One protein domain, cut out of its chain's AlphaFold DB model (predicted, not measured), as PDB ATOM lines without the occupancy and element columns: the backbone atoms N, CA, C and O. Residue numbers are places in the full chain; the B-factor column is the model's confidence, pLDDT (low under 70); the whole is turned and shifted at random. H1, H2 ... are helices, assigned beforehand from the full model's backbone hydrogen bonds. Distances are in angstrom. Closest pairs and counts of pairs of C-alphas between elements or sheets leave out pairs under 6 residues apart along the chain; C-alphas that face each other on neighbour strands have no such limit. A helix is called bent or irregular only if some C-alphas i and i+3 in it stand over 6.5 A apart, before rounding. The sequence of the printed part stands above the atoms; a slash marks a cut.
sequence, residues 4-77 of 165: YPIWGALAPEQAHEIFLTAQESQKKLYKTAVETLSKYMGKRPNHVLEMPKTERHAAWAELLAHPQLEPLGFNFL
ATOM      1  N   TYR A   4      21.720 -41.458  15.815       94.94
ATOM      2  CA  TYR A   4      20.859 -40.332  16.211       94.94
ATOM      3  C   TYR A   4      20.900 -40.017  17.724       94.94
ATOM      4  O   TYR A   4      20.965 -38.834  18.059       94.94
ATOM      5  N   PRO A   5      20.963 -40.985  18.675       95.06
ATOM      6  CA  PRO A   5      21.039 -40.660  20.101       95.06
ATOM      7  C   PRO A   5      22.304 -39.883  20.479       95.06
ATOM      8  O   PRO A   5      22.291 -39.137  21.457       95.06
ATOM      9  N   ILE A   6      23.389 -40.025  19.702       96.06
ATOM     10  CA  ILE A   6      24.644 -39.301  19.928       96.06
ATOM     11  C   ILE A   6      24.385 -37.797  19.892       96.06
ATOM     12  O   ILE A   6      24.851 -37.089  20.778       96.06
ATOM     13  N   TRP A   7      23.599 -37.321  18.923       97.06
ATOM     14  CA  TRP A   7      23.322 -35.897  18.730       97.06
ATOM     15  C   TRP A   7      22.629 -35.252  19.928       97.06
ATOM     16  O   TRP A   7      22.973 -34.127  20.284       97.06
ATOM     17  N   GLY A   8      21.731 -35.978  20.600       94.00
ATOM     18  CA  GLY A   8      21.082 -35.510  21.828       94.00
ATOM     19  C   GLY A   8      22.017 -35.438  23.043       94.00
ATOM     20  O   GLY A   8      21.719 -34.726  23.998       94.00
ATOM     21  N   ALA A   9      23.152 -36.143  23.011       93.31
ATOM     22  CA  ALA A   9      24.153 -36.164  24.080       93.31
ATOM     23  C   ALA A   9      25.351 -35.222  23.830       93.31
ATOM     24  O   ALA A   9      26.246 -35.088  24.681       93.31
ATOM     25  N   LEU A  10      25.430 -34.578  22.662       94.62
ATOM     26  CA  LEU A  10      26.498 -33.630  22.351       94.62
ATOM     27  C   LEU A  10      26.316 -32.324  23.128       94.62
ATOM     28  O   LEU A  10      25.210 -31.811  23.275       94.62
ATOM     29  N   ALA A  11      27.431 -31.752  23.586       92.50
ATOM     30  CA  ALA A  11      27.417 -30.369  24.049       92.50
ATOM     31  C   ALA A  11      27.241 -29.430  22.837       92.50
ATOM     32  O   ALA A  11      27.743 -29.764  21.754       92.50
ATOM     33  N   PRO A  12      26.595 -28.258  22.989       93.12
ATOM     34  CA  PRO A  12      26.404 -27.311  21.891       93.12
ATOM     35  C   PRO A  12      27.703 -26.943  21.165       93.12
ATOM     36  O   PRO A  12      27.723 -26.842  19.939       93.12
ATOM     37  N   GLU A  13      28.807 -26.805  21.898       94.38
ATOM     38  CA  GLU A  13      30.129 -26.476  21.362       94.38
ATOM     39  C   GLU A  13      30.691 -27.613  20.500       94.38
ATOM     40  O   GLU A  13      31.255 -27.365  19.436       94.38
ATOM     41  N   GLN A  14      30.478 -28.864  20.919       94.50
ATOM     42  CA  GLN A  14      30.929 -30.048  20.188       94.50
ATOM     43  C   GLN A  14      30.126 -30.237  18.897       94.50
ATOM     44  O   GLN A  14      30.698 -30.457  17.830       94.50
ATOM     45  N   ALA A  15      28.801 -30.080  18.964       96.44
ATOM     46  CA  ALA A  15      27.961 -30.069  17.770       96.44
ATOM     47  C   ALA A  15      28.380 -28.937  16.818       96.44
ATOM     48  O   ALA A  15      28.517 -29.142  15.611       96.44
ATOM     49  N   HIS A  16      28.645 -27.747  17.360       97.88
ATOM     50  CA  HIS A  16      29.107 -26.608  16.582       97.88
ATOM     51  C   HIS A  16      30.419 -26.896  15.841       97.88
ATOM     52  O   HIS A  16      30.499 -26.594  14.649       97.88
ATOM     53  N   GLU A  17      31.402 -27.510  16.506       97.44
ATOM     54  CA  GLU A  17      32.679 -27.919  15.911       97.44
ATOM     55  C   GLU A  17      32.498 -28.937  14.772       97.44
ATOM     56  O   GLU A  17      33.108 -28.788  13.709       97.44
ATOM     57  N   ILE A  18      31.625 -29.936  14.954       98.06
ATOM     58  CA  ILE A  18      31.323 -30.951  13.930       98.06
ATOM     59  C   ILE A  18      30.799 -30.281  12.652       98.06
ATOM     60  O   ILE A  18      31.317 -30.514  11.554       98.06
ATOM     61  N   PHE A  19      29.810 -29.393  12.775       98.44
ATOM     62  CA  PHE A  19      29.258 -28.696  11.611       98.44
ATOM     63  C   PHE A  19      30.232 -27.683  11.004       98.44
ATOM     64  O   PHE A  19      30.248 -27.528   9.782       98.44
ATOM     65  N   LEU A  20      31.050 -27.001  11.816       97.75
ATOM     66  CA  LEU A  20      32.104 -26.116  11.308       97.75
ATOM     67  C   LEU A  20      33.137 -26.886  10.488       97.75
ATOM     68  O   LEU A  20      33.469 -26.461   9.384       97.75
ATOM     69  N   THR A  21      33.572 -28.050  10.972       98.06
ATOM     70  CA  THR A  21      34.511 -28.920  10.253       98.06
ATOM     71  C   THR A  21      33.968 -29.276   8.872       98.06
ATOM     72  O   THR A  21      34.649 -29.110   7.862       98.06
ATOM     73  N   ALA A  22      32.698 -29.679   8.791       98.00
ATOM     74  CA  ALA A  22      32.059 -29.940   7.507       98.00
ATOM     75  C   ALA A  22      31.899 -28.675   6.647       98.00
ATOM     76  O   ALA A  22      32.047 -28.741   5.429       98.00
ATOM     77  N   GLN A  23      31.623 -27.511   7.239       97.25
ATOM     78  CA  GLN A  23      31.552 -26.251   6.492       97.25
ATOM     79  C   GLN A  23      32.889 -25.904   5.817       97.25
ATOM     80  O   GLN A  23      32.901 -25.393   4.694       97.25
ATOM     81  N   GLU A  24      33.997 -26.178   6.502       97.31
ATOM     82  CA  GLU A  24      35.354 -25.855   6.068       97.31
ATOM     83  C   GLU A  24      35.890 -26.860   5.043       97.31
ATOM     84  O   GLU A  24      36.366 -26.441   3.983       97.31
ATOM     85  N   SER A  25      35.765 -28.168   5.308       96.88
ATOM     86  CA  SER A  25      36.384 -29.218   4.485       96.88
ATOM     87  C   SER A  25      35.412 -30.068   3.656       96.88
ATOM     88  O   SER A  25      35.845 -30.726   2.713       96.88
ATOM     89  N   GLN A  26      34.093 -29.999   3.893       96.75
ATOM     90  CA  GLN A  26      33.080 -30.774   3.154       96.75
ATOM     91  C   GLN A  26      31.842 -29.946   2.779       96.75
ATOM     92  O   GLN A  26      30.700 -30.230   3.154       96.75
ATOM     93  N   LYS A  27      32.064 -28.913   1.958       96.44
ATOM     94  CA  LYS A  27      31.034 -27.940   1.545       96.44
ATOM     95  C   LYS A  27      29.762 -28.583   0.985       96.44
ATOM     96  O   LYS A  27      28.674 -28.041   1.177       96.44
ATOM     97  N   LYS A  28      29.881 -29.729   0.302       98.00
ATOM     98  CA  LYS A  28      28.730 -30.466  -0.241       98.00
ATOM     99  C   LYS A  28      27.842 -31.017   0.876       98.00
ATOM    100  O   LYS A  28      26.639 -30.794   0.822       98.00
ATOM    101  N   LEU A  29      28.419 -31.662   1.894       98.38
ATOM    102  CA  LEU A  29      27.674 -32.166   3.055       98.38
ATOM    103  C   LEU A  29      26.975 -31.024   3.794       98.38
ATOM    104  O   LEU A  29      25.779 -31.101   4.068       98.38
ATOM    105  N   TYR A  30      27.696 -29.925   4.030       98.38
ATOM    106  CA  TYR A  30      27.120 -28.758   4.690       98.38
ATOM    107  C   TYR A  30      25.949 -28.162   3.890       98.38
ATOM    108  O   TYR A  30      24.895 -27.878   4.452       98.38
ATOM    109  N   LYS A  31      26.087 -28.026   2.562       98.19
ATOM    110  CA  LYS A  31      25.001 -27.562   1.685       98.19
ATOM    111  C   LYS A  31      23.786 -28.496   1.728       98.19
ATOM    112  O   LYS A  31      22.668 -28.010   1.880       98.19
ATOM    113  N   THR A  32      23.999 -29.811   1.653       98.25
ATOM    114  CA  THR A  32      22.926 -30.811   1.783       98.25
ATOM    115  C   THR A  32      22.175 -30.654   3.104       98.25
ATOM    116  O   THR A  32      20.946 -30.732   3.130       98.25
ATOM    117  N   ALA A  33      22.890 -30.383   4.198       98.06
ATOM    118  CA  ALA A  33      22.274 -30.160   5.499       98.06
ATOM    119  C   ALA A  33      21.431 -28.887   5.538       98.06
ATOM    120  O   ALA A  33      20.306 -28.939   6.024       98.06
ATOM    121  N   VAL A  34      21.904 -27.780   4.955       98.38
ATOM    122  CA  VAL A  34      21.090 -26.560   4.816       98.38
ATOM    123  C   VAL A  34      19.788 -26.868   4.074       98.38
ATOM    124  O   VAL A  34      18.719 -26.511   4.554       98.38
ATOM    125  N   GLU A  35      19.857 -27.549   2.928       98.06
ATOM    126  CA  GLU A  35      18.679 -27.867   2.107       98.06
ATOM    127  C   GLU A  35      17.710 -28.839   2.794       98.06
ATOM    128  O   GLU A  35      16.493 -28.748   2.611       98.06
ATOM    129  N   THR A  36      18.243 -29.785   3.565       98.00
ATOM    130  CA  THR A  36      17.452 -30.813   4.247       98.00
ATOM    131  C   THR A  36      16.832 -30.261   5.519       98.00
ATOM    132  O   THR A  36      15.613 -30.276   5.671       98.00
ATOM    133  N   LEU A  37      17.658 -29.731   6.420       98.25
ATOM    134  CA  LEU A  37      17.243 -29.305   7.752       98.25
ATOM    135  C   LEU A  37      16.386 -28.040   7.703       98.25
ATOM    136  O   LEU A  37      15.485 -27.906   8.525       98.25
ATOM    137  N   SER A  38      16.548 -27.161   6.702       98.06
ATOM    138  CA  SER A  38      15.661 -25.995   6.581       98.06
ATOM    139  C   SER A  38      14.191 -26.393   6.425       98.06
ATOM    140  O   SER A  38      13.317 -25.700   6.941       98.06
ATOM    141  N   LYS A  39      13.908 -27.527   5.763       97.56
ATOM    142  CA  LYS A  39      12.544 -28.057   5.603       97.56
ATOM    143  C   LYS A  39      11.946 -28.450   6.950       97.56
ATOM    144  O   LYS A  39      10.820 -28.062   7.240       97.56
ATOM    145  N   TYR A  40      12.720 -29.143   7.784       97.38
ATOM    146  CA  TYR A  40      12.312 -29.519   9.141       97.38
ATOM    147  C   TYR A  40      12.150 -28.302  10.058       97.38
ATOM    148  O   TYR A  40      11.265 -28.284  10.904       97.38
ATOM    149  N   MET A  41      12.940 -27.248   9.840       97.19
ATOM    150  CA  MET A  41      12.804 -25.974  10.552       97.19
ATOM    151  C   MET A  41      11.642 -25.102  10.039       97.19
ATOM    152  O   MET A  41      11.415 -24.024  10.584       97.19
ATOM    153  N   GLY A  42      10.955 -25.489   8.954       97.38
ATOM    154  CA  GLY A  42       9.939 -24.652   8.305       97.38
ATOM    155  C   GLY A  42      10.491 -23.339   7.728       97.38
ATOM    156  O   GLY A  42       9.759 -22.361   7.582       97.38
ATOM    157  N   LYS A  43      11.794 -23.284   7.421       97.19
ATOM    158  CA  LYS A  43      12.514 -22.084   6.969       97.19
ATOM    159  C   LYS A  43      13.066 -22.267   5.554       97.19
ATOM    160  O   LYS A  43      13.373 -23.370   5.104       97.19
ATOM    161  N   ARG A  44      13.242 -21.154   4.836       97.50
ATOM    162  CA  ARG A  44      13.969 -21.159   3.554       97.50
ATOM    163  C   ARG A  44      15.476 -21.347   3.808       97.50
ATOM    164  O   ARG A  44      15.973 -20.755   4.766       97.50
ATOM    165  N   PRO A  45      16.217 -22.062   2.937       97.88
ATOM    166  CA  PRO A  45      17.668 -22.244   3.059       97.88
ATOM    167  C   PRO A  45      18.453 -20.953   3.330       97.88
ATOM    168  O   PRO A  45      19.269 -20.910   4.245       97.88
ATOM    169  N   ASN A  46      18.157 -19.874   2.597       97.19
ATOM    170  CA  ASN A  46      18.842 -18.587   2.773       97.19
ATOM    171  C   ASN A  46      18.617 -17.992   4.168       97.19
ATOM    172  O   ASN A  46      19.560 -17.509   4.778       97.19
ATOM    173  N   HIS A  47      17.402 -18.108   4.707       96.94
ATOM    174  CA  HIS A  47      17.108 -17.622   6.053       96.94
ATOM    175  C   HIS A  47      17.835 -18.447   7.125       96.94
ATOM    176  O   HIS A  47      18.328 -17.895   8.100       96.94
ATOM    177  N   VAL A  48      17.979 -19.763   6.927       97.19
ATOM    178  CA  VAL A  48      18.822 -20.599   7.799       97.19
ATOM    179  C   VAL A  48      20.292 -20.172   7.716       97.19
ATOM    180  O   VAL A  48      20.995 -20.154   8.725       97.19
ATOM    181  N   LEU A  49      20.785 -19.796   6.535       96.69
ATOM    182  CA  LEU A  49      22.162 -19.322   6.371       96.69
ATOM    183  C   LEU A  49      22.437 -17.985   7.078       96.69
ATOM    184  O   LEU A  49      23.555 -17.797   7.559       96.69
ATOM    185  N   GLU A  50      21.432 -17.116   7.184       97.19
ATOM    186  CA  GLU A  50      21.487 -15.829   7.898       97.19
ATOM    187  C   GLU A  50      21.474 -15.971   9.428       97.19
ATOM    188  O   GLU A  50      21.922 -15.062  10.126       97.19
ATOM    189  N   MET A  51      20.993 -17.101   9.961       97.44
ATOM    190  CA  MET A  51      21.006 -17.357  11.406       97.44
ATOM    191  C   MET A  51      22.439 -17.329  11.971       97.44
ATOM    192  O   MET A  51      23.374 -17.805  11.305       97.44
ATOM    193  N   PRO A  52      22.625 -16.876  13.228       97.19
ATOM    194  CA  PRO A  52      23.880 -17.056  13.949       97.19
ATOM    195  C   PRO A  52      24.324 -18.522  13.916       97.19
ATOM    196  O   PRO A  52      23.520 -19.431  14.128       97.19
ATOM    197  N   LYS A  53      25.612 -18.782  13.643       96.44
ATOM    198  CA  LYS A  53      26.096 -20.162  13.445       96.44
ATOM    199  C   LYS A  53      25.851 -21.051  14.665       96.44
ATOM    200  O   LYS A  53      25.502 -22.210  14.494       96.44
ATOM    201  N   THR A  54      26.055 -20.524  15.868       95.00
ATOM    202  CA  THR A  54      25.860 -21.256  17.127       95.00
ATOM    203  C   THR A  54      24.399 -21.661  17.313       95.00
ATOM    204  O   THR A  54      24.127 -22.835  17.536       95.00
ATOM    205  N   GLU A  55      23.463 -20.733  17.103       96.50
ATOM    206  CA  GLU A  55      22.018 -20.998  17.144       96.50
ATOM    207  C   GLU A  55      21.597 -22.018  16.076       96.50
ATOM    208  O   GLU A  55      20.919 -23.000  16.374       96.50
ATOM    209  N   ARG A  56      22.055 -21.836  14.830       97.75
ATOM    210  CA  ARG A  56      21.778 -22.778  13.737       97.75
ATOM    211  C   ARG A  56      22.275 -24.184  14.058       97.75
ATOM    212  O   ARG A  56      21.549 -25.145  13.838       97.75
ATOM    213  N   HIS A  57      23.518 -24.305  14.516       98.19
ATOM    214  CA  HIS A  57      24.155 -25.594  14.778       98.19
ATOM    215  C   HIS A  57      23.505 -26.312  15.968       98.19
ATOM    216  O   HIS A  57      23.321 -27.523  15.898       98.19
ATOM    217  N   ALA A  58      23.083 -25.580  17.004       96.88
ATOM    218  CA  ALA A  58      22.301 -26.148  18.102       96.88
ATOM    219  C   ALA A  58      20.960 -26.714  17.603       96.88
ATOM    220  O   ALA A  58      20.670 -27.887  17.822       96.88
ATOM    221  N   ALA A  59      20.202 -25.936  16.823       97.56
ATOM    222  CA  ALA A  59      18.940 -26.403  16.241       97.56
ATOM    223  C   ALA A  59      19.128 -27.610  15.301       97.56
ATOM    224  O   ALA A  59      18.289 -28.504  15.235       97.56
ATOM    225  N   TRP A  60      20.237 -27.662  14.559       98.44
ATOM    226  CA  TRP A  60      20.562 -28.813  13.715       98.44
ATOM    227  C   TRP A  60      20.868 -30.067  14.531       98.44
ATOM    228  O   TRP A  60      20.419 -31.143  14.145       98.44
ATOM    229  N   ALA A  61      21.592 -29.939  15.644       98.12
ATOM    230  CA  ALA A  61      21.868 -31.061  16.537       98.12
ATOM    231  C   ALA A  61      20.576 -31.642  17.130       98.12
ATOM    232  O   ALA A  61      20.396 -32.855  17.109       98.12
ATOM    233  N   GLU A  62      19.643 -30.786  17.561       97.69
ATOM    234  CA  GLU A  62      18.323 -31.217  18.043       97.69
ATOM    235  C   GLU A  62      17.553 -32.006  16.975       97.69
ATOM    236  O   GLU A  62      17.002 -33.067  17.257       97.69
ATOM    237  N   LEU A  63      17.562 -31.539  15.722       98.12
ATOM    238  CA  LEU A  63      16.909 -32.250  14.622       98.12
ATOM    239  C   LEU A  63      17.579 -33.595  14.315       98.12
ATOM    240  O   LEU A  63      16.892 -34.591  14.090       98.12
ATOM    241  N   LEU A  64      18.913 -33.635  14.302       98.12
ATOM    242  CA  LEU A  64      19.692 -34.847  14.034       98.12
ATOM    243  C   LEU A  64      19.599 -35.888  15.158       98.12
ATOM    244  O   LEU A  64      19.956 -37.043  14.937       98.12
ATOM    245  N   ALA A  65      19.037 -35.521  16.313       97.06
ATOM    246  CA  ALA A  65      18.664 -36.460  17.363       97.06
ATOM    247  C   ALA A  65      17.412 -37.299  17.033       97.06
ATOM    248  O   ALA A  65      16.990 -38.120  17.848       97.06
ATOM    249  N   HIS A  66      16.810 -37.126  15.849       96.69
ATOM    250  CA  HIS A  66      15.673 -37.923  15.396       96.69
ATOM    251  C   HIS A  66      16.053 -39.002  14.361       96.69
ATOM    252  O   HIS A  66      16.797 -38.714  13.420       96.69
ATOM    253  N   PRO A  67      15.442 -40.206  14.427       96.38
ATOM    254  CA  PRO A  67      15.768 -41.323  13.534       96.38
ATOM    255  C   PRO A  67      15.618 -41.022  12.037       96.38
ATOM    256  O   PRO A  67      16.373 -41.544  11.223       96.38
ATOM    257  N   GLN A  68      14.667 -40.167  11.635       96.38
ATOM    258  CA  GLN A  68      14.457 -39.847  10.214       96.38
ATOM    259  C   GLN A  68      15.649 -39.141   9.541       96.38
ATOM    260  O   GLN A  68      15.682 -39.028   8.315       96.38
ATOM    261  N   LEU A  69      16.604 -38.638  10.325       97.25
ATOM    262  CA  LEU A  69      17.793 -37.946   9.838       97.25
ATOM    263  C   LEU A  69      19.087 -38.733  10.083       97.25
ATOM    264  O   LEU A  69      20.177 -38.191   9.883       97.25
ATOM    265  N   GLU A  70      18.964 -40.014  10.436       95.81
ATOM    266  CA  GLU A  70      20.071 -40.924  10.730       95.81
ATOM    267  C   GLU A  70      21.204 -40.859   9.685       95.81
ATOM    268  O   GLU A  70      22.343 -40.585  10.075       95.81
ATOM    269  N   PRO A  71      20.953 -40.967   8.359       96.62
ATOM    270  CA  PRO A  71      22.047 -40.948   7.387       96.62
ATOM    271  C   PRO A  71      22.774 -39.600   7.330       96.62
ATOM    272  O   PRO A  71      23.975 -39.543   7.072       96.62
ATOM    273  N   LEU A  72      22.065 -38.488   7.550       97.94
ATOM    274  CA  LEU A  72      22.684 -37.163   7.542       97.94
ATOM    275  C   LEU A  72      23.566 -36.980   8.782       97.94
ATOM    276  O   LEU A  72      24.699 -36.518   8.654       97.94
ATOM    277  N   GLY A  73      23.065 -37.384   9.951       97.81
ATOM    278  CA  GLY A  73      23.814 -37.353  11.204       97.81
ATOM    279  C   GLY A  73      25.063 -38.233  11.146       97.81
ATOM    280  O   GLY A  73      26.155 -37.773  11.471       97.81
ATOM    281  N   PHE A  74      24.932 -39.459  10.644       97.69
ATOM    282  CA  PHE A  74      26.055 -40.375  10.441       97.69
ATOM    283  C   PHE A  74      27.167 -39.755   9.588       97.69
ATOM    284  O   PHE A  74      28.327 -39.736   9.995       97.69
ATOM    285  N   ASN A  75      26.817 -39.154   8.446       97.62
ATOM    286  CA  ASN A  75      27.801 -38.537   7.554       97.62
ATOM    287  C   ASN A  75      28.584 -37.389   8.212       97.62
ATOM    288  O   ASN A  75      29.779 -37.240   7.959       97.62
ATOM    289  N   PHE A  76      27.939 -36.581   9.060       98.44
ATOM    290  CA  PHE A  76      28.632 -35.529   9.808       98.44
ATOM    291  C   PHE A  76      29.603 -36.087  10.846       98.44
ATOM    292  O   PHE A  76      30.722 -35.582  10.947       98.44
ATOM    293  N   LEU A  77      29.198 -37.125  11.585       98.06
ATOM    294  CA  LEU A  77      30.062 -37.772  12.572       98.06
ATOM    295  C   LEU A  77      31.273 -38.417  11.898       98.06
ATOM    296  O   LEU A  77      32.396 -38.132  12.299       98.06
TER     297      LEU A  77
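Overview. This is residues 4 to 77 of the 165 residues of an uncharacterized protein of Verrucomicrobium sp. GAS474 (UniProt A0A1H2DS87). Crossed helices H2, H3, H5 and H6 make a rounded body, H5 nearest its middle, with short H1 and H4 towards opposite ends of the longest axis. The printed part has 74 residues, with helices H1 to H6 in chain order and no named strand. It is all helix and compact, with a radius of gyration of the C-alphas of 10.9 A and spans of 28 by 24 by 21 A.

Along the chain. H1, residues 4 to 9, begins at C-alpha 4 (20.859, -40.332, 16.211). H2 is residues 12 to 25, 20.2 A; H3 27 to 40, 20.3 A; H4 45 to 50; H5 53 to 64, 16.0 A. H6, residues 67 to 77, is irregular, C-alphas 68 and 71 being 8.2 A apart.

Arrangement. H2 touches H5 about perpendicular at 80 degrees, closest C-alphas His 16 and His 57, 5.4 A. Residues 34 to 38 of H3 touch H4, closest C-alphas Ser 38 and Pro 45, 5.5 A. H1 and H4 are apart. Every O i to N i+4 pair is within hydrogen-bond range in H2, H4 and H5, against 1 of 2 in H1, 8 of 10 in H3 and 5 of 7 in H6.

Size, cuts and confidence. The printed part has no cut, its links are tight, and no printed residue is under 70 in pLDDT.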